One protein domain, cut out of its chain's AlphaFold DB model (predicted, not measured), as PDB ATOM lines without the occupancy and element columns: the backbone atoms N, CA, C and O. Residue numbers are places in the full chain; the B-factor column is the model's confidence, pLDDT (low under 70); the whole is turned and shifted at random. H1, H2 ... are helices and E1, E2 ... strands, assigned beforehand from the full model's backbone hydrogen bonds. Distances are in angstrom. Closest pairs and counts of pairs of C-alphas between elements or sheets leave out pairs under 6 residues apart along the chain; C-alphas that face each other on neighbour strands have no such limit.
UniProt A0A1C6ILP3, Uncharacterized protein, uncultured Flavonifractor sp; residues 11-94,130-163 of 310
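This is residues 11 to 94 and 130 to 163 of the 310 residues of an uncharacterized protein of uncultured Flavonifractor sp (UniProt A0A1C6ILP3). One wide antiparallel sheet of eight strands runs along the length of the domain, turning as it goes, with the long helix H4 crossing one face and the short helix H2 on the other; the small helices H1 and H3 only graze it. The sheet's order is E5 E4 E1 E2 E3 E8 E7 E6, and with H4 and H2 on its opposite faces it makes three layers. The printed part has 118 residues with four named helices and eight named strands, in the order H1 E1 E2 E3 H2 H3 E4 E5 H4 E6 E7 E8; the class is mixed, helices and strands. The whole is compact, with a radius of gyration of the C-alphas of 13.7 A and spans of 39 by 29 by 26 A.

E1, residues 21 to 26, E2, 32 to 35, and E3, 39 to 43, form a meander, each strand the antiparallel neighbour of the one before, with N 25 and O 33 at 2.9 A and N 34 and O 41 at 2.9 A. Beside E1 is E4, residues 63 to 66, with N 65 and O 22 at 2.8 A, and then the edge strand E5, 69 to 71, with N 71 and O 64 at 2.8 A. Beside E3 is E8, residues 154 to 159, with N 158 and O 40 at 2.8 A; it closes a second meander of E6, 137 to 139, E7, 147 to 151, and E8, with N 148 and O 139 at 2.9 A and N 149 and O 157 at 2.8 A. H4, residues 78 to 89, has a height over the sheet of 8.6 A and runs across the strands, at 78 degrees to E3 on the local plane; its closest C-alphas to E7 are Val 86 and Val 148, 6.3 A. H2, residues 45 to 51, is on the opposite face at a height of 8.9 A, along the strands at 10 degrees to E3 on the local plane. H1, residues 11 to 16, is close to H2 but not clearly touching, the closest C-alphas being Ser 13 and Ile 51, 5.1 A. H3, residues 53 to 56, and H2 meet only through their link. Every O i to N i+4 pair is within hydrogen-bond range in H1, H2 and H4; H3 is too short for one.

H1 begins at C-alpha 11, (-9.315, 29.543, 27.447). E1 is 17.0 A long, E8 15.2 A and E7 13.4 A. H4 is 16.5 A long, from C-alpha 78 at (0.890, 11.102, 22.919). E8 ends at C-alpha 159, (2.734, 22.058, 29.972).

The two C-alphas farthest apart are those of Glu 69 and Gly 93, 40.0 A. Residues 95 to 129 are not printed, and C-alphas 94 and 130 are 18.1 A apart across this cut, in the link from H4 to E6. Of the links that are printed whole, none is long. The mean pLDDT of the printed part is 93.5, and no printed residue is under 70.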
ATOM      1  N   ASP A  11     -10.619  29.175  27.991       94.06
ATOM      2  CA  ASP A  11      -9.315  29.543  27.447       94.06
ATOM      3  C   ASP A  11      -8.577  28.324  26.856       94.06
ATOM      4  O   ASP A  11      -7.720  28.513  25.994       94.06
ATOM      5  N   ALA A  12      -8.968  27.085  27.193       94.69
ATOM      6  CA  ALA A  12      -8.450  25.867  26.563       94.69
ATOM      7  C   ALA A  12      -8.750  25.824  25.056       94.69
ATOM      8  O   ALA A  12      -7.837  25.652  24.245       94.69
ATOM      9  N   SER A  13      -9.993  26.104  24.647       94.00
ATOM     10  CA  SER A  13     -10.345  26.198  23.224       94.00
ATOM     11  C   SER A  13      -9.564  27.309  22.522       94.00
ATOM     12  O   SER A  13      -9.118  27.137  21.390       94.00
ATOM     13  N   LYS A  14      -9.341  28.448  23.196       92.50
ATOM     14  CA  LYS A  14      -8.539  29.554  22.645       92.50
ATOM     15  C   LYS A  14      -7.066  29.179  22.488       92.50
ATOM     16  O   LYS A  14      -6.436  29.623  21.535       92.50
ATOM     17  N   ALA A  15      -6.519  28.381  23.405       92.31
ATOM     18  CA  ALA A  15      -5.139  27.908  23.346       92.31
ATOM     19  C   ALA A  15      -4.905  26.923  22.190       92.31
ATOM     20  O   ALA A  15      -3.800  26.876  21.643       92.31
ATOM     21  N   LEU A  16      -5.937  26.165  21.809       93.50
ATOM     22  CA  LEU A  16      -5.905  25.243  20.672       93.50
ATOM     23  C   LEU A  16      -6.216  25.941  19.342       93.50
ATOM     24  O   LEU A  16      -5.615  25.604  18.319       93.50
ATOM     25  N   LYS A  17      -7.104  26.941  19.338       90.50
ATOM     26  CA  LYS A  17      -7.513  27.665  18.128       90.50
ATOM     27  C   LYS A  17      -6.326  28.339  17.437       90.50
ATOM     28  O   LYS A  17      -5.571  29.087  18.052       90.50
ATOM     29  N   GLY A  18      -6.185  28.097  16.133       83.12
ATOM     30  CA  GLY A  18      -5.095  28.655  15.324       83.12
ATOM     31  C   GLY A  18      -3.733  27.992  15.551       83.12
ATOM     32  O   GLY A  18      -2.724  28.509  15.073       83.12
ATOM     33  N   SER A  19      -3.676  26.865  16.269       89.50
ATOM     34  CA  SER A  19      -2.447  26.073  16.367       89.50
ATOM     35  C   SER A  19      -2.073  25.519  14.994       89.50
ATOM     36  O   SER A  19      -2.894  24.892  14.332       89.50
ATOM     37  N   GLN A  20      -0.819  25.720  14.579       89.75
ATOM     38  CA  GLN A  20      -0.296  25.163  13.322       89.75
ATOM     39  C   GLN A  20      -0.277  23.635  13.334       89.75
ATOM     40  O   GLN A  20      -0.405  23.008  12.289       89.75
ATOM     41  N   ARG A  21      -0.113  23.042  14.518       91.56
ATOM     42  CA  ARG A  21      -0.140  21.601  14.730       91.56
ATOM     43  C   ARG A  21      -1.090  21.282  15.868       91.56
ATOM     44  O   ARG A  21      -0.993  21.894  16.929       91.56
ATOM     45  N   LEU A  22      -1.957  20.306  15.653       95.06
ATOM     46  CA  LEU A  22      -2.774  19.691  16.688       95.06
ATOM     47  C   LEU A  22      -2.744  18.177  16.490       95.06
ATOM     48  O   LEU A  22      -2.787  17.705  15.361       95.06
ATOM     49  N   ILE A  23      -2.624  17.415  17.566       95.75
ATOM     50  CA  ILE A  23      -2.706  15.955  17.543       95.75
ATOM     51  C   ILE A  23      -3.748  15.532  18.558       95.75
ATOM     52  O   ILE A  23      -3.703  16.001  19.692       95.75
ATOM     53  N   CYS A  24      -4.631  14.631  18.146       95.94
ATOM     54  CA  CYS A  24      -5.544  13.909  19.011       95.94
ATOM     55  C   CYS A  24      -5.198  12.417  18.966       95.94
ATOM     56  O   CYS A  24      -4.891  11.868  17.902       95.94
ATOM     57  N   ARG A  25      -5.232  11.773  20.130       94.81
ATOM     58  CA  ARG A  25      -5.155  10.322  20.296       94.81
ATOM     59  C   ARG A  25      -6.191   9.913  21.325       94.81
ATOM     60  O   ARG A  25      -6.237  10.525  22.384       94.81
ATOM     61  N   THR A  26      -6.971   8.885  21.038       93.88
ATOM     62  CA  THR A  26      -7.930   8.344  22.006       93.88
ATOM     63  C   THR A  26      -7.438   6.987  22.476       93.88
ATOM     64  O   THR A  26      -6.997   6.180  21.653       93.88
ATOM     65  N   ASP A  27      -7.481   6.753  23.784       91.56
ATOM     66  CA  ASP A  27      -7.189   5.436  24.342       91.56
ATOM     67  C   ASP A  27      -8.387   4.479  24.199       91.56
ATOM     68  O   ASP A  27      -9.435   4.804  23.634       91.56
ATOM     69  N   LYS A  28      -8.216   3.252  24.692       89.38
ATOM     70  CA  LYS A  28      -9.248   2.205  24.656       89.38
ATOM     71  C   LYS A  28     -10.497   2.538  25.485       89.38
ATOM     72  O   LYS A  28     -11.552   1.971  25.218       89.38
ATOM     73  N   ASP A  29     -10.370   3.426  26.469       90.25
ATOM     74  CA  ASP A  29     -11.430   3.796  27.409       90.25
ATOM     75  C   ASP A  29     -12.168   5.070  26.945       90.25
ATOM     76  O   ASP A  29     -13.111   5.534  27.588       90.25
ATOM     77  N   GLY A  30     -11.777   5.623  25.789       91.06
ATOM     78  CA  GLY A  30     -12.398   6.800  25.186       91.06
ATOM     79  C   GLY A  30     -11.834   8.128  25.693       91.06
ATOM     80  O   GLY A  30     -12.369   9.181  25.339       91.06
ATOM     81  N   VAL A  31     -10.768   8.117  26.498       95.94
ATOM     82  CA  VAL A  31     -10.103   9.345  26.950       95.94
ATOM     83  C   VAL A  31      -9.273   9.901  25.801       95.94
ATOM     84  O   VAL A  31      -8.454   9.209  25.194       95.94
ATOM     85  N   ALA A  32      -9.494  11.175  25.494       96.75
ATOM     86  CA  ALA A  32      -8.792  11.881  24.440       96.75
ATOM     87  C   ALA A  32      -7.570  12.607  25.007       96.75
ATOM     88  O   ALA A  32      -7.672  13.432  25.912       96.75
ATOM     89  N   TYR A  33      -6.413  12.353  24.415       97.38
ATOM     90  CA  TYR A  33      -5.197  13.116  24.614       97.38
ATOM     91  C   TYR A  33      -5.037  14.086  23.448       97.38
ATOM     92  O   TYR A  33      -4.988  13.666  22.291       97.38
ATOM     93  N   VAL A  34      -4.944  15.383  23.737       97.06
ATOM     94  CA  VAL A  34      -4.856  16.431  22.709       97.06
ATOM     95  C   VAL A  34      -3.660  17.331  22.960       97.06
ATOM     96  O   VAL A  34      -3.524  17.877  24.049       97.06
ATOM     97  N   THR A  35      -2.801  17.532  21.960       96.38
ATOM     98  CA  THR A  35      -1.641  18.431  22.065       96.38
ATOM     99  C   THR A  35      -1.542  19.405  20.904       96.38
ATOM    100  O   THR A  35      -1.817  19.048  19.761       96.38
ATOM    101  N   ASN A  36      -1.071  20.621  21.186       94.94
ATOM    102  CA  ASN A  36      -0.627  21.589  20.176       94.94
ATOM    103  C   ASN A  36       0.911  21.710  20.088       94.94
ATOM    104  O   ASN A  36       1.433  22.657  19.503       94.94
ATOM    105  N   GLY A  37       1.641  20.786  20.719       93.31
ATOM    106  CA  GLY A  37       3.103  20.789  20.811       93.31
ATOM    107  C   GLY A  37       3.681  21.544  22.010       93.31
ATOM    108  O   GLY A  37       4.836  21.312  22.340       93.31
ATOM    109  N   PHE A  38       2.905  22.391  22.694       94.06
ATOM    110  CA  PHE A  38       3.350  23.112  23.899       94.06
ATOM    111  C   PHE A  38       2.623  22.676  25.169       94.06
ATOM    112  O   PHE A  38       3.127  22.846  26.277       94.06
ATOM    113  N   THR A  39       1.428  22.124  25.009       95.62
ATOM    114  CA  THR A  39       0.645  21.527  26.084       95.62
ATOM    115  C   THR A  39      -0.001  20.245  25.584       95.62
ATOM    116  O   THR A  39      -0.230  20.104  24.379       95.62
ATOM    117  N   ALA A  40      -0.267  19.308  26.484       97.25
ATOM    118  CA  ALA A  40      -1.110  18.156  26.226       97.25
ATOM    119  C   ALA A  40      -2.220  18.090  27.275       97.25
ATOM    120  O   ALA A  40      -1.960  18.287  28.458       97.25
ATOM    121  N   TYR A  41      -3.442  17.811  26.847       97.62
ATOM    122  CA  TYR A  41      -4.607  17.677  27.709       97.62
ATOM    123  C   TYR A  41      -5.101  16.240  27.675       97.62
ATOM    124  O   TYR A  41      -5.221  15.679  26.589       97.62
ATOM    125  N   LYS A  42      -5.398  15.674  28.844       97.69
ATOM    126  CA  LYS A  42      -6.167  14.439  29.014       97.69
ATOM    127  C   LYS A  42      -7.617  14.862  29.245       97.69
ATOM    128  O   LYS A  42      -7.887  15.603  30.184       97.69
ATOM    129  N   MET A  43      -8.518  14.448  28.366       97.25
ATOM    130  CA  MET A  43      -9.909  14.894  28.345       97.25
ATOM    131  C   MET A  43     -10.858  13.705  28.297       97.25
ATOM    132  O   MET A  43     -10.707  12.805  27.471       97.25
ATOM    133  N   PHE A  44     -11.895  13.742  29.126       95.88
ATOM    134  CA  PHE A  44     -13.040  12.856  28.965       95.88
ATOM    135  C   PHE A  44     -13.831  13.214  27.693       95.88
ATOM    136  O   PHE A  44     -13.780  14.363  27.240       95.88
ATOM    137  N   PRO A  45     -14.630  12.283  27.137       95.44
ATOM    138  CA  PRO A  45     -15.385  12.516  25.902       95.44
ATOM    139  C   PRO A  45     -16.204  13.815  25.888       95.44
ATOM    140  O   PRO A  45     -16.202  14.550  24.903       95.44
ATOM    141  N   HIS A  46     -16.866  14.142  27.003       94.62
ATOM    142  CA  HIS A  46     -17.682  15.353  27.114       94.62
ATOM    143  C   HIS A  46     -16.844  16.645  27.156       94.62
ATOM    144  O   HIS A  46     -17.281  17.676  26.646       94.62
ATOM    145  N   GLU A  47     -15.636  16.604  27.730       96.38
ATOM    146  CA  GLU A  47     -14.710  17.741  27.739       96.38
ATOM    147  C   GLU A  47     -14.157  17.980  26.334       96.38
ATOM    148  O   GLU A  47     -14.155  19.113  25.851       96.38
ATOM    149  N   TYR A  48     -13.766  16.907  25.641       97.00
ATOM    150  CA  TYR A  48     -13.310  16.978  24.255       97.00
ATOM    151  C   TYR A  48     -14.385  17.585  23.340       97.00
ATOM    152  O   TYR A  48     -14.095  18.517  22.581       97.00
ATOM    153  N   ALA A  49     -15.627  17.098  23.439       96.25
ATOM    154  CA  ALA A  49     -16.747  17.568  22.625       96.25
ATOM    155  C   ALA A  49     -17.041  19.064  22.831       96.25
ATOM    156  O   ALA A  49     -17.395  19.781  21.899       96.25
ATOM    157  N   ALA A  50     -16.849  19.567  24.050       95.38
ATOM    158  CA  ALA A  50     -17.068  20.972  24.367       95.38
ATOM    159  C   ALA A  50     -15.879  21.882  24.004       95.38
ATOM    160  O   ALA A  50     -16.086  23.054  23.686       95.38
ATOM    161  N   ILE A  51     -14.640  21.381  24.071       95.62
ATOM    162  CA  ILE A  51     -13.430  22.219  23.996       95.62
ATOM    163  C   ILE A  51     -12.724  22.108  22.648       95.62
ATOM    164  O   ILE A  51     -12.293  23.128  22.099       95.62
ATOM    165  N   VAL A  52     -12.566  20.884  22.143       96.19
ATOM    166  CA  VAL A  52     -11.695  20.560  21.006       96.19
ATOM    167  C   VAL A  52     -12.505  20.426  19.728       96.19
ATOM    168  O   VAL A  52     -12.170  21.071  18.736       96.19
ATOM    169  N   GLN A  53     -13.601  19.665  19.763       95.88
ATOM    170  CA  GLN A  53     -14.462  19.425  18.602       95.88
ATOM    171  C   GLN A  53     -14.958  20.724  17.929       95.88
ATOM    172  O   GLN A  53     -14.910  20.786  16.701       95.88
ATOM    173  N   PRO A  54     -15.321  21.813  18.647       94.44
ATOM    174  CA  PRO A  54     -15.723  23.069  18.005       94.44
ATOM    175  C   PRO A  54     -14.572  23.813  17.313       94.44
ATOM    176  O   PRO A  54     -14.806  24.728  16.527       94.44
ATOM    177  N   VAL A  55     -13.323  23.474  17.644       93.44
ATOM    178  CA  VAL A  55     -12.114  24.082  17.074       93.44
ATOM    179  C   VAL A  55     -11.592  23.267  15.894       93.44
ATOM    180  O   VAL A  55     -11.096  23.848  14.931       93.44
ATOM    181  N   THR A  56     -11.680  21.938  15.970       93.50
ATOM    182  CA  THR A  56     -11.121  21.017  14.969       93.50
ATOM    183  C   THR A  56     -12.155  20.492  13.979       93.50
ATOM    184  O   THR A  56     -11.768  19.971  12.936       93.50
ATOM    185  N   CYS A  57     -13.447  20.591  14.302       93.56
ATOM    186  CA  CYS A  57     -14.549  19.943  13.586       93.56
ATOM    187  C   CYS A  57     -14.364  18.420  13.434       93.56
ATOM    188  O   CYS A  57     -14.874  17.825  12.487       93.56
ATOM    189  N   CYS A  58     -13.609  17.792  14.341       93.38
ATOM    190  CA  CYS A  58     -13.276  16.370  14.300       93.38
ATOM    191  C   CYS A  58     -13.760  15.659  15.564       93.38
ATOM    192  O   CYS A  58     -13.523  16.144  16.676       93.38
ATOM    193  N   GLU A  59     -14.339  14.470  15.401       94.44
ATOM    194  CA  GLU A  59     -14.579  13.542  16.513       94.44
ATOM    195  C   GLU A  59     -13.271  13.151  17.205       94.44
ATOM    196  O   GLU A  59     -12.199  13.177  16.590       94.44
ATOM    197  N   ALA A  60     -13.356  12.785  18.486       94.50
ATOM    198  CA  ALA A  60     -12.209  12.252  19.213       94.50
ATOM    199  C   ALA A  60     -11.705  10.986  18.511       94.50
ATOM    200  O   ALA A  60     -12.472  10.070  18.217       94.50
ATOM    201  N   GLY A  61     -10.405  10.928  18.245       92.62
ATOM    202  CA  GLY A  61      -9.803   9.792  17.567       92.62
ATOM    203  C   GLY A  61      -8.313   9.975  17.355       92.62
ATOM    204  O   GLY A  61      -7.671  10.806  17.994       92.62
ATOM    205  N   ASN A  62      -7.769   9.199  16.426       93.50
ATOM    206  CA  ASN A  62      -6.364   9.252  16.056       93.50
ATOM    207  C   ASN A  62      -6.221  10.106  14.801       93.50
ATOM    208  O   ASN A  62      -6.442   9.625  13.698       93.50
ATOM    209  N   TYR A  63      -5.914  11.387  14.979       94.75
ATOM    210  CA  TYR A  63      -5.705  12.300  13.861       94.75
ATOM    211  C   TYR A  63      -4.733  13.415  14.236       94.75
ATOM    212  O   TYR A  63      -4.540  13.754  15.408       94.75
ATOM    213  N   SER A  64      -4.125  14.017  13.224       94.88
ATOM    214  CA  SER A  64      -3.389  15.265  13.368       94.88
ATOM    215  C   SER A  64      -3.933  16.317  12.419       94.88
ATOM    216  O   SER A  64      -4.474  16.003  11.368       94.88
ATOM    217  N   ILE A  65      -3.806  17.579  12.804       93.94
ATOM    218  CA  ILE A  65      -4.046  18.728  11.945       93.94
ATOM    219  C   ILE A  65      -2.711  19.441  11.801       93.94
ATOM    220  O   ILE A  65      -2.083  19.783  12.805       93.94
ATOM    221  N   GLN A  66      -2.271  19.655  10.566       91.44
ATOM    222  CA  GLN A  66      -1.092  20.455  10.250       91.44
ATOM    223  C   GLN A  66      -1.486  21.543   9.260       91.44
ATOM    224  O   GLN A  66      -1.996  21.244   8.188       91.44
ATOM    225  N   ASN A  67      -1.278  22.806   9.629       88.38
ATOM    226  CA  ASN A  67      -1.645  23.977   8.828       88.38
ATOM    227  C   ASN A  67      -3.108  23.957   8.336       88.38
ATOM    228  O   ASN A  67      -3.410  24.429   7.247       88.38
ATOM    229  N   GLY A  68      -4.018  23.419   9.158       86.50
ATOM    230  CA  GLY A  68      -5.445  23.304   8.845       86.50
ATOM    231  C   GLY A  68      -5.846  22.023   8.109       86.50
ATOM    232  O   GLY A  68      -7.035  21.742   8.012       86.50
ATOM    233  N   GLU A  69      -4.892  21.212   7.655       90.31
ATOM    234  CA  GLU A  69      -5.169  19.948   6.968       90.31
ATOM    235  C   GLU A  69      -5.192  18.778   7.950       90.31
ATOM    236  O   GLU A  69      -4.221  18.549   8.680       90.31
ATOM    237  N   LYS A  70      -6.294  18.021   7.950       91.75
ATOM    238  CA  LYS A  70      -6.434  16.794   8.737       91.75
ATOM    239  C   LYS A  70      -5.645  15.654   8.090       91.75
ATOM    240  O   LYS A  70      -5.681  15.472   6.877       91.75
ATOM    241  N   ARG A  71      -4.980  14.855   8.919       91.19
ATOM    242  CA  ARG A  71      -4.311  13.604   8.562       91.19
ATOM    243  C   ARG A  71      -4.730  12.522   9.543       91.19
ATOM    244  O   ARG A  71      -4.704  12.759  10.752       91.19
ATOM    245  N   ASP A  72      -5.092  11.356   9.029       83.25
ATOM    246  CA  ASP A  72      -5.594  10.245   9.846       83.25
ATOM    247  C   ASP A  72      -4.466   9.378  10.440       83.25
ATOM    248  O   ASP A  72      -4.683   8.625  11.385       83.25
ATOM    249  N   GLU A  73      -3.230   9.533   9.960       75.38
ATOM    250  CA  GLU A  73      -2.063   8.826  10.494       75.38
ATOM    251  C   GLU A  73      -1.288   9.699  11.492       75.38
ATOM    252  O   GLU A  73      -0.856  10.817  11.192       75.38
ATOM    253  N   VAL A  74      -1.120   9.174  12.711       78.62
ATOM    254  CA  VAL A  74      -0.329   9.790  13.781       78.62
ATOM    255  C   VAL A  74       0.529   8.731  14.457       78.62
ATOM    256  O   VAL A  74       0.034   7.981  15.301       78.62
ATOM    257  N   ASP A  75       1.825   8.744  14.153       82.12
ATOM    258  CA  ASP A  75       2.812   7.849  14.779       82.12
ATOM    259  C   ASP A  75       3.217   8.301  16.187       82.12
ATOM    260  O   ASP A  75       3.752   7.534  16.988       82.12
ATOM    261  N   PHE A  76       2.970   9.571  16.517       89.19
ATOM    262  CA  PHE A  76       3.325  10.120  17.818       89.19
ATOM    263  C   PHE A  76       2.425   9.552  18.922       89.19
ATOM    264  O   PHE A  76       1.241   9.887  19.018       89.19
ATOM    265  N   ASN A  77       3.009   8.727  19.792       90.12
ATOM    266  CA  ASN A  77       2.317   8.162  20.943       90.12
ATOM    267  C   ASN A  77       2.204   9.195  22.079       90.12
ATOM    268  O   ASN A  77       3.022   9.256  23.005       90.12
ATOM    269  N   LEU A  78       1.177  10.037  21.964       93.75
ATOM    270  CA  LEU A  78       0.890  11.102  22.919       93.75
ATOM    271  C   LEU A  78       0.484  10.564  24.297       93.75
ATOM    272  O   LEU A  78       0.951  11.096  25.299       93.75
ATOM    273  N   GLU A  79      -0.334   9.509  24.346       93.88
ATOM    274  CA  GLU A  79      -0.756   8.852  25.591       93.88
ATOM    275  C   GLU A  79       0.466   8.402  26.399       93.88
ATOM    276  O   GLU A  79       0.643   8.806  27.547       93.88
ATOM    277  N   LYS A  80       1.380   7.657  25.766       94.88
ATOM    278  CA  LYS A  80       2.623   7.223  26.412       94.88
ATOM    279  C   LYS A  80       3.457   8.407  26.897       94.88
ATOM    280  O   LYS A  80       3.916   8.399  28.031       94.88
ATOM    281  N   THR A  81       3.627   9.436  26.063       95.94
ATOM    282  CA  THR A  81       4.406  10.633  26.434       95.94
ATOM    283  C   THR A  81       3.823  11.326  27.669       95.94
ATOM    284  O   THR A  81       4.568  11.775  28.546       95.94
ATOM    285  N   PHE A  82       2.494  11.403  27.751       97.06
ATOM    286  CA  PHE A  82       1.796  11.955  28.906       97.06
ATOM    287  C   PHE A  82       2.050  11.103  30.155       97.06
ATOM    288  O   PHE A  82       2.519  11.629  31.162       97.06
ATOM    289  N   LEU A  83       1.823   9.789  30.077       96.25
ATOM    290  CA  LEU A  83       2.003   8.864  31.202       96.25
ATOM    291  C   LEU A  83       3.456   8.801  31.700       96.25
ATOM    292  O   LEU A  83       3.694   8.809  32.907       96.25
ATOM    293  N   ASP A  84       4.433   8.809  30.793       97.38
ATOM    294  CA  ASP A  84       5.856   8.851  31.145       97.38
ATOM    295  C   ASP A  84       6.198  10.146  31.905       97.38
ATOM    296  O   ASP A  84       6.960  10.126  32.876       97.38
ATOM    297  N   SER A  85       5.583  11.270  31.522       97.19
ATOM    298  CA  SER A  85       5.761  12.553  32.213       97.19
ATOM    299  C   SER A  85       5.096  12.569  33.591       97.19
ATOM    300  O   SER A  85       5.691  13.073  34.542       97.19
ATOM    301  N   VAL A  86       3.905  11.971  33.727       97.31
ATOM    302  CA  VAL A  86       3.234  11.765  35.025       97.31
ATOM    303  C   VAL A  86       4.137  10.964  35.957       97.31
ATOM    304  O   VAL A  86       4.369  11.374  37.094       97.31
ATOM    305  N   LYS A  87       4.697   9.855  35.464       97.06
ATOM    306  CA  LYS A  87       5.612   9.009  36.236       97.06
ATOM    307  C   LYS A  87       6.848   9.786  36.692       97.06
ATOM    308  O   LYS A  87       7.250   9.660  37.842       97.06
ATOM    309  N   ALA A  88       7.433  10.599  35.815       95.88
ATOM    310  CA  ALA A  88       8.602  11.406  36.153       95.88
ATOM    311  C   ALA A  88       8.297  12.521  37.172       95.88
ATOM    312  O   ALA A  88       9.175  12.899  37.946       95.88
ATOM    313  N   ALA A  89       7.073  13.057  37.174       95.00
ATOM    314  CA  ALA A  89       6.652  14.144  38.058       95.00
ATOM    315  C   ALA A  89       6.127  13.675  39.431       95.00
ATOM    316  O   ALA A  89       6.017  14.500  40.341       95.00
ATOM    317  N   ASN A  90       5.828  12.381  39.595       89.25
ATOM    318  CA  ASN A  90       5.124  11.842  40.760       89.25
ATOM    319  C   ASN A  90       5.800  12.164  42.106       89.25
ATOM    320  O   ASN A  90       5.121  12.567  43.045       89.25
ATOM    321  N   ASP A  91       7.132  12.087  42.165       84.81
ATOM    322  CA  ASP A  91       7.904  12.198  43.414       84.81
ATOM    323  C   ASP A  91       8.630  13.551  43.540       84.81
ATOM    324  O   ASP A  91       9.742  13.641  44.057       84.81
ATOM    325  N   THR A  92       8.067  14.611  42.952       87.00
ATOM    326  CA  THR A  92       8.780  15.891  42.766       87.00
ATOM    327  C   THR A  92       8.259  17.040  43.624       87.00
ATOM    328  O   THR A  92       8.854  18.115  43.584       87.00
ATOM    329  N   GLY A  93       7.190  16.810  44.390       91.06
ATOM    330  CA  GLY A  93       6.520  17.833  45.190       91.06
ATOM    331  C   GLY A  93       5.731  18.843  44.344       91.06
ATOM    332  O   GLY A  93       5.960  19.011  43.141       91.06
ATOM    333  N   ASP A  94       4.771  19.521  44.975       95.56
ATOM    334  CA  ASP A  94       4.000  20.586  44.329       95.56
ATOM    335  C   ASP A  94       4.845  21.863  44.201       95.56
ATOM    336  O   ASP A  94       5.478  22.329  45.150       95.56
ATOM    337  N   SER A 130      -3.965  29.538  32.038       93.75
ATOM    338  CA  SER A 130      -5.345  30.045  32.112       93.75
ATOM    339  C   SER A 130      -6.386  29.060  31.571       93.75
ATOM    340  O   SER A 130      -7.571  29.205  31.873       93.75
ATOM    341  N   ALA A 131      -5.958  28.070  30.783       95.50
ATOM    342  CA  ALA A 131      -6.811  27.007  30.259       95.50
ATOM    343  C   ALA A 131      -7.223  25.979  31.327       95.50
ATOM    344  O   ALA A 131      -8.182  25.244  31.104       95.50
ATOM    345  N   LEU A 132      -6.526  25.933  32.465       95.31
ATOM    346  CA  LEU A 132      -6.744  24.952  33.529       95.31
ATOM    347  C   LEU A 132      -7.768  25.464  34.554       95.31
ATOM    348  O   LEU A 132      -7.852  26.669  34.814       95.31
ATOM    349  N   SER A 133      -8.552  24.554  35.138       91.06
ATOM    350  CA  SER A 133      -9.469  24.858  36.242       91.06
ATOM    351  C   SER A 133      -8.733  25.493  37.419       91.06
ATOM    352  O   SER A 133      -7.548  25.263  37.616       91.06
ATOM    353  N   SER A 134      -9.415  26.291  38.238       87.69
ATOM    354  CA  SER A 134      -8.812  26.804  39.477       87.69
ATOM    355  C   SER A 134      -8.512  25.672  40.463       87.69
ATOM    356  O   SER A 134      -9.265  24.707  40.513       87.69
ATOM    357  N   GLY A 135      -7.478  25.834  41.291       89.31
ATOM    358  CA  GLY A 135      -7.156  24.886  42.368       89.31
ATOM    359  C   GLY A 135      -6.206  23.752  41.975       89.31
ATOM    360  O   GLY A 135      -5.821  22.982  42.846       89.31
ATOM    361  N   PHE A 136      -5.785  23.677  40.711       94.69
ATOM    362  CA  PHE A 136      -4.773  22.714  40.281       94.69
ATOM    363  C   PHE A 136      -3.413  22.957  40.949       94.69
ATOM    364  O   PHE A 136      -3.028  24.101  41.222       94.69
ATOM    365  N   THR A 137      -2.640  21.886  41.111       96.00
ATOM    366  CA  THR A 137      -1.210  21.959  41.438       96.00
ATOM    367  C   THR A 137      -0.368  21.579  40.223       96.00
ATOM    368  O   THR A 137      -0.846  20.909  39.305       96.00
ATOM    369  N   LEU A 138       0.885  22.044  40.177       97.12
ATOM    370  CA  LEU A 138       1.852  21.634  39.155       97.12
ATOM    371  C   LEU A 138       3.016  20.897  39.796       97.12
ATOM    372  O   LEU A 138       3.588  21.392  40.762       97.12
ATOM    373  N   ARG A 139       3.441  19.795  39.179       97.62
ATOM    374  CA  ARG A 139       4.653  19.055  39.555       97.62
ATOM    375  C   ARG A 139       5.574  18.933  38.353       97.62
ATOM    376  O   ARG A 139       5.096  18.780  37.229       97.62
ATOM    377  N   ALA A 140       6.881  19.013  38.572       96.81
ATOM    378  CA  ALA A 140       7.877  18.860  37.517       96.81
ATOM    379  C   ALA A 140       9.193  18.317  38.096       96.81
ATOM    380  O   ALA A 140       9.636  18.780  39.149       96.81
ATOM    381  N   PRO A 141       9.882  17.391  37.405       95.69
ATOM    382  CA  PRO A 141      11.134  16.829  37.908       95.69
ATOM    383  C   PRO A 141      12.324  17.783  37.840       95.69
ATOM    384  O   PRO A 141      13.309  17.542  38.537       95.69
ATOM    385  N   GLY A 142      12.237  18.846  37.040       94.12
ATOM    386  CA  GLY A 142      13.276  19.860  36.910       94.12
ATOM    387  C   GLY A 142      12.854  21.026  36.009       94.12
ATOM    388  O   GLY A 142      11.770  20.995  35.425       94.12
ATOM    389  N   PRO A 143      13.720  22.040  35.839       93.00
ATOM    390  CA  PRO A 143      13.377  23.311  35.188       93.00
ATOM    391  C   PRO A 143      13.169  23.220  33.669       93.00
ATOM    392  O   PRO A 143      12.619  24.135  33.062       93.00
ATOM    393  N   THR A 144      13.636  22.142  33.038       92.38
ATOM    394  CA  THR A 144      13.515  21.897  31.591       92.38
ATOM    395  C   THR A 144      12.528  20.784  31.257       92.38
ATOM    396  O   THR A 144      12.262  20.538  30.081       92.38
ATOM    397  N   ALA A 145      11.988  20.111  32.271       94.50
ATOM    398  CA  ALA A 145      11.031  19.039  32.083       94.50
ATOM    399  C   ALA A 145       9.599  19.591  31.998       94.50
ATOM    400  O   ALA A 145       9.306  20.622  32.605       94.50
ATOM    401  N   PRO A 146       8.693  18.908  31.279       95.69
ATOM    402  CA  PRO A 146       7.279  19.247  31.308       95.69
ATOM    403  C   PRO A 146       6.729  19.229  32.736       95.69
ATOM    404  O   PRO A 146       7.033  18.316  33.508       95.69
ATOM    405  N   ALA A 147       5.890  20.210  33.065       97.62
ATOM    406  CA  ALA A 147       5.063  20.134  34.258       97.62
ATOM    407  C   ALA A 147       3.793  19.353  33.972       97.62
ATOM    408  O   ALA A 147       3.203  19.495  32.901       97.62
ATOM    409  N   VAL A 148       3.344  18.601  34.968       98.38
ATOM    410  CA  VAL A 148       2.048  17.934  34.972       98.38
ATOM    411  C   VAL A 148       1.131  18.668  35.944       98.38
ATOM    412  O   VAL A 148       1.535  18.984  37.064       98.38
ATOM    413  N   ALA A 149      -0.081  18.970  35.490       98.06
ATOM    414  CA  ALA A 149      -1.136  19.564  36.290       98.06
ATOM    415  C   ALA A 149      -2.032  18.487  36.891       98.06
ATOM    416  O   ALA A 149      -2.462  17.574  36.179       98.06
ATOM    417  N   TYR A 150      -2.329  18.642  38.177       96.81
ATOM    418  CA  TYR A 150      -3.133  17.714  38.962       96.81
ATOM    419  C   TYR A 150      -4.330  18.427  39.582       96.81
ATOM    420  O   TYR A 150      -4.188  19.535  40.102       96.81
ATOM    421  N   ASN A 151      -5.484  17.765  39.564       93.62
ATOM    422  CA  ASN A 151      -6.641  18.091  40.396       93.62
ATOM    423  C   ASN A 151      -6.843  16.914  41.352       93.62
ATOM    424  O   ASN A 151      -7.001  15.791  40.887       93.62
ATOM    425  N   ASP A 152      -6.776  17.143  42.664       88.88
ATOM    426  CA  ASP A 152      -6.923  16.088  43.684       88.88
ATOM    427  C   ASP A 152      -6.054  14.836  43.417       88.88
ATOM    428  O   ASP A 152      -6.474  13.700  43.618       88.88
ATOM    429  N   ASN A 153      -4.811  15.052  42.964       90.88
ATOM    430  CA  ASN A 153      -3.846  14.030  42.524       90.88
ATOM    431  C   ASN A 153      -4.176  13.276  41.217       90.88
ATOM    432  O   ASN A 153      -3.371  12.432  40.822       90.88
ATOM    433  N   ASP A 154      -5.252  13.598  40.492       94.38
ATOM    434  CA  ASP A 154      -5.471  13.094  39.127       94.38
ATOM    435  C   ASP A 154      -4.778  14.006  38.092       94.38
ATOM    436  O   ASP A 154      -5.097  15.200  38.009       94.38
ATOM    437  N   PRO A 155      -3.812  13.494  37.305       96.88
ATOM    438  CA  PRO A 155      -3.154  14.270  36.262       96.88
ATOM    439  C   PRO A 155      -4.088  14.506  35.074       96.88
ATOM    440  O   PRO A 155      -4.618  13.556  34.494       96.88
ATOM    441  N   PHE A 156      -4.215  15.761  34.639       97.31
ATOM    442  CA  PHE A 156      -5.131  16.132  33.550       97.31
ATOM    443  C   PHE A 156      -4.503  17.001  32.450       97.31
ATOM    444  O   PHE A 156      -5.043  17.096  31.346       97.31
ATOM    445  N   ALA A 157      -3.343  17.615  32.694       98.12
ATOM    446  CA  ALA A 157      -2.635  18.377  31.670       98.12
ATOM    447  C   ALA A 157      -1.117  18.301  31.825       98.12
ATOM    448  O   ALA A 157      -0.592  18.071  32.907       98.12
ATOM    449  N   LEU A 158      -0.415  18.541  30.725       97.88
ATOM    450  CA  LEU A 158       1.028  18.686  30.646       97.88
ATOM    451  C   LEU A 158       1.352  20.015  29.970       97.88
ATOM    452  O   LEU A 158       0.724  20.372  28.971       97.88
ATOM    453  N   ILE A 159       2.327  20.752  30.493       97.94
ATOM    454  CA  ILE A 159       2.734  22.058  29.972       97.94
ATOM    455  C   ILE A 159       4.255  22.089  29.843       97.94
ATOM    456  O   ILE A 159       4.978  21.819  30.803       97.94
ATOM    457  N   LEU A 160       4.748  22.422  28.650       96.94
ATOM    458  CA  LEU A 160       6.181  22.580  28.427       96.94
ATOM    459  C   LEU A 160       6.701  23.853  29.106       96.94
ATOM    460  O   LEU A 160       6.046  24.901  29.029       96.94
ATOM    461  N   PRO A 161       7.880  23.786  29.746       95.94
ATOM    462  CA  PRO A 161       8.459  24.932  30.411       95.94
ATOM    463  C   PRO A 161       9.081  25.897  29.405       95.94
ATOM    464  O   PRO A 161       9.506  25.542  28.304       95.94
ATOM    465  N   ILE A 162       9.201  27.136  29.847       94.06
ATOM    466  CA  ILE A 162      10.004  28.181  29.238       94.06
ATOM    467  C   ILE A 162      11.187  28.386  30.172       94.06
ATOM    468  O   ILE A 162      11.017  28.595  31.376       94.06
ATOM    469  N   ARG A 163      12.397  28.289  29.623       86.69
ATOM    470  CA  ARG A 163      13.617  28.436  30.412       86.69
ATOM    471  C   ARG A 163      13.724  29.885  30.913       86.69
ATOM    472  O   ARG A 163      13.781  30.780  30.070       86.69
TER     473      ARG A 163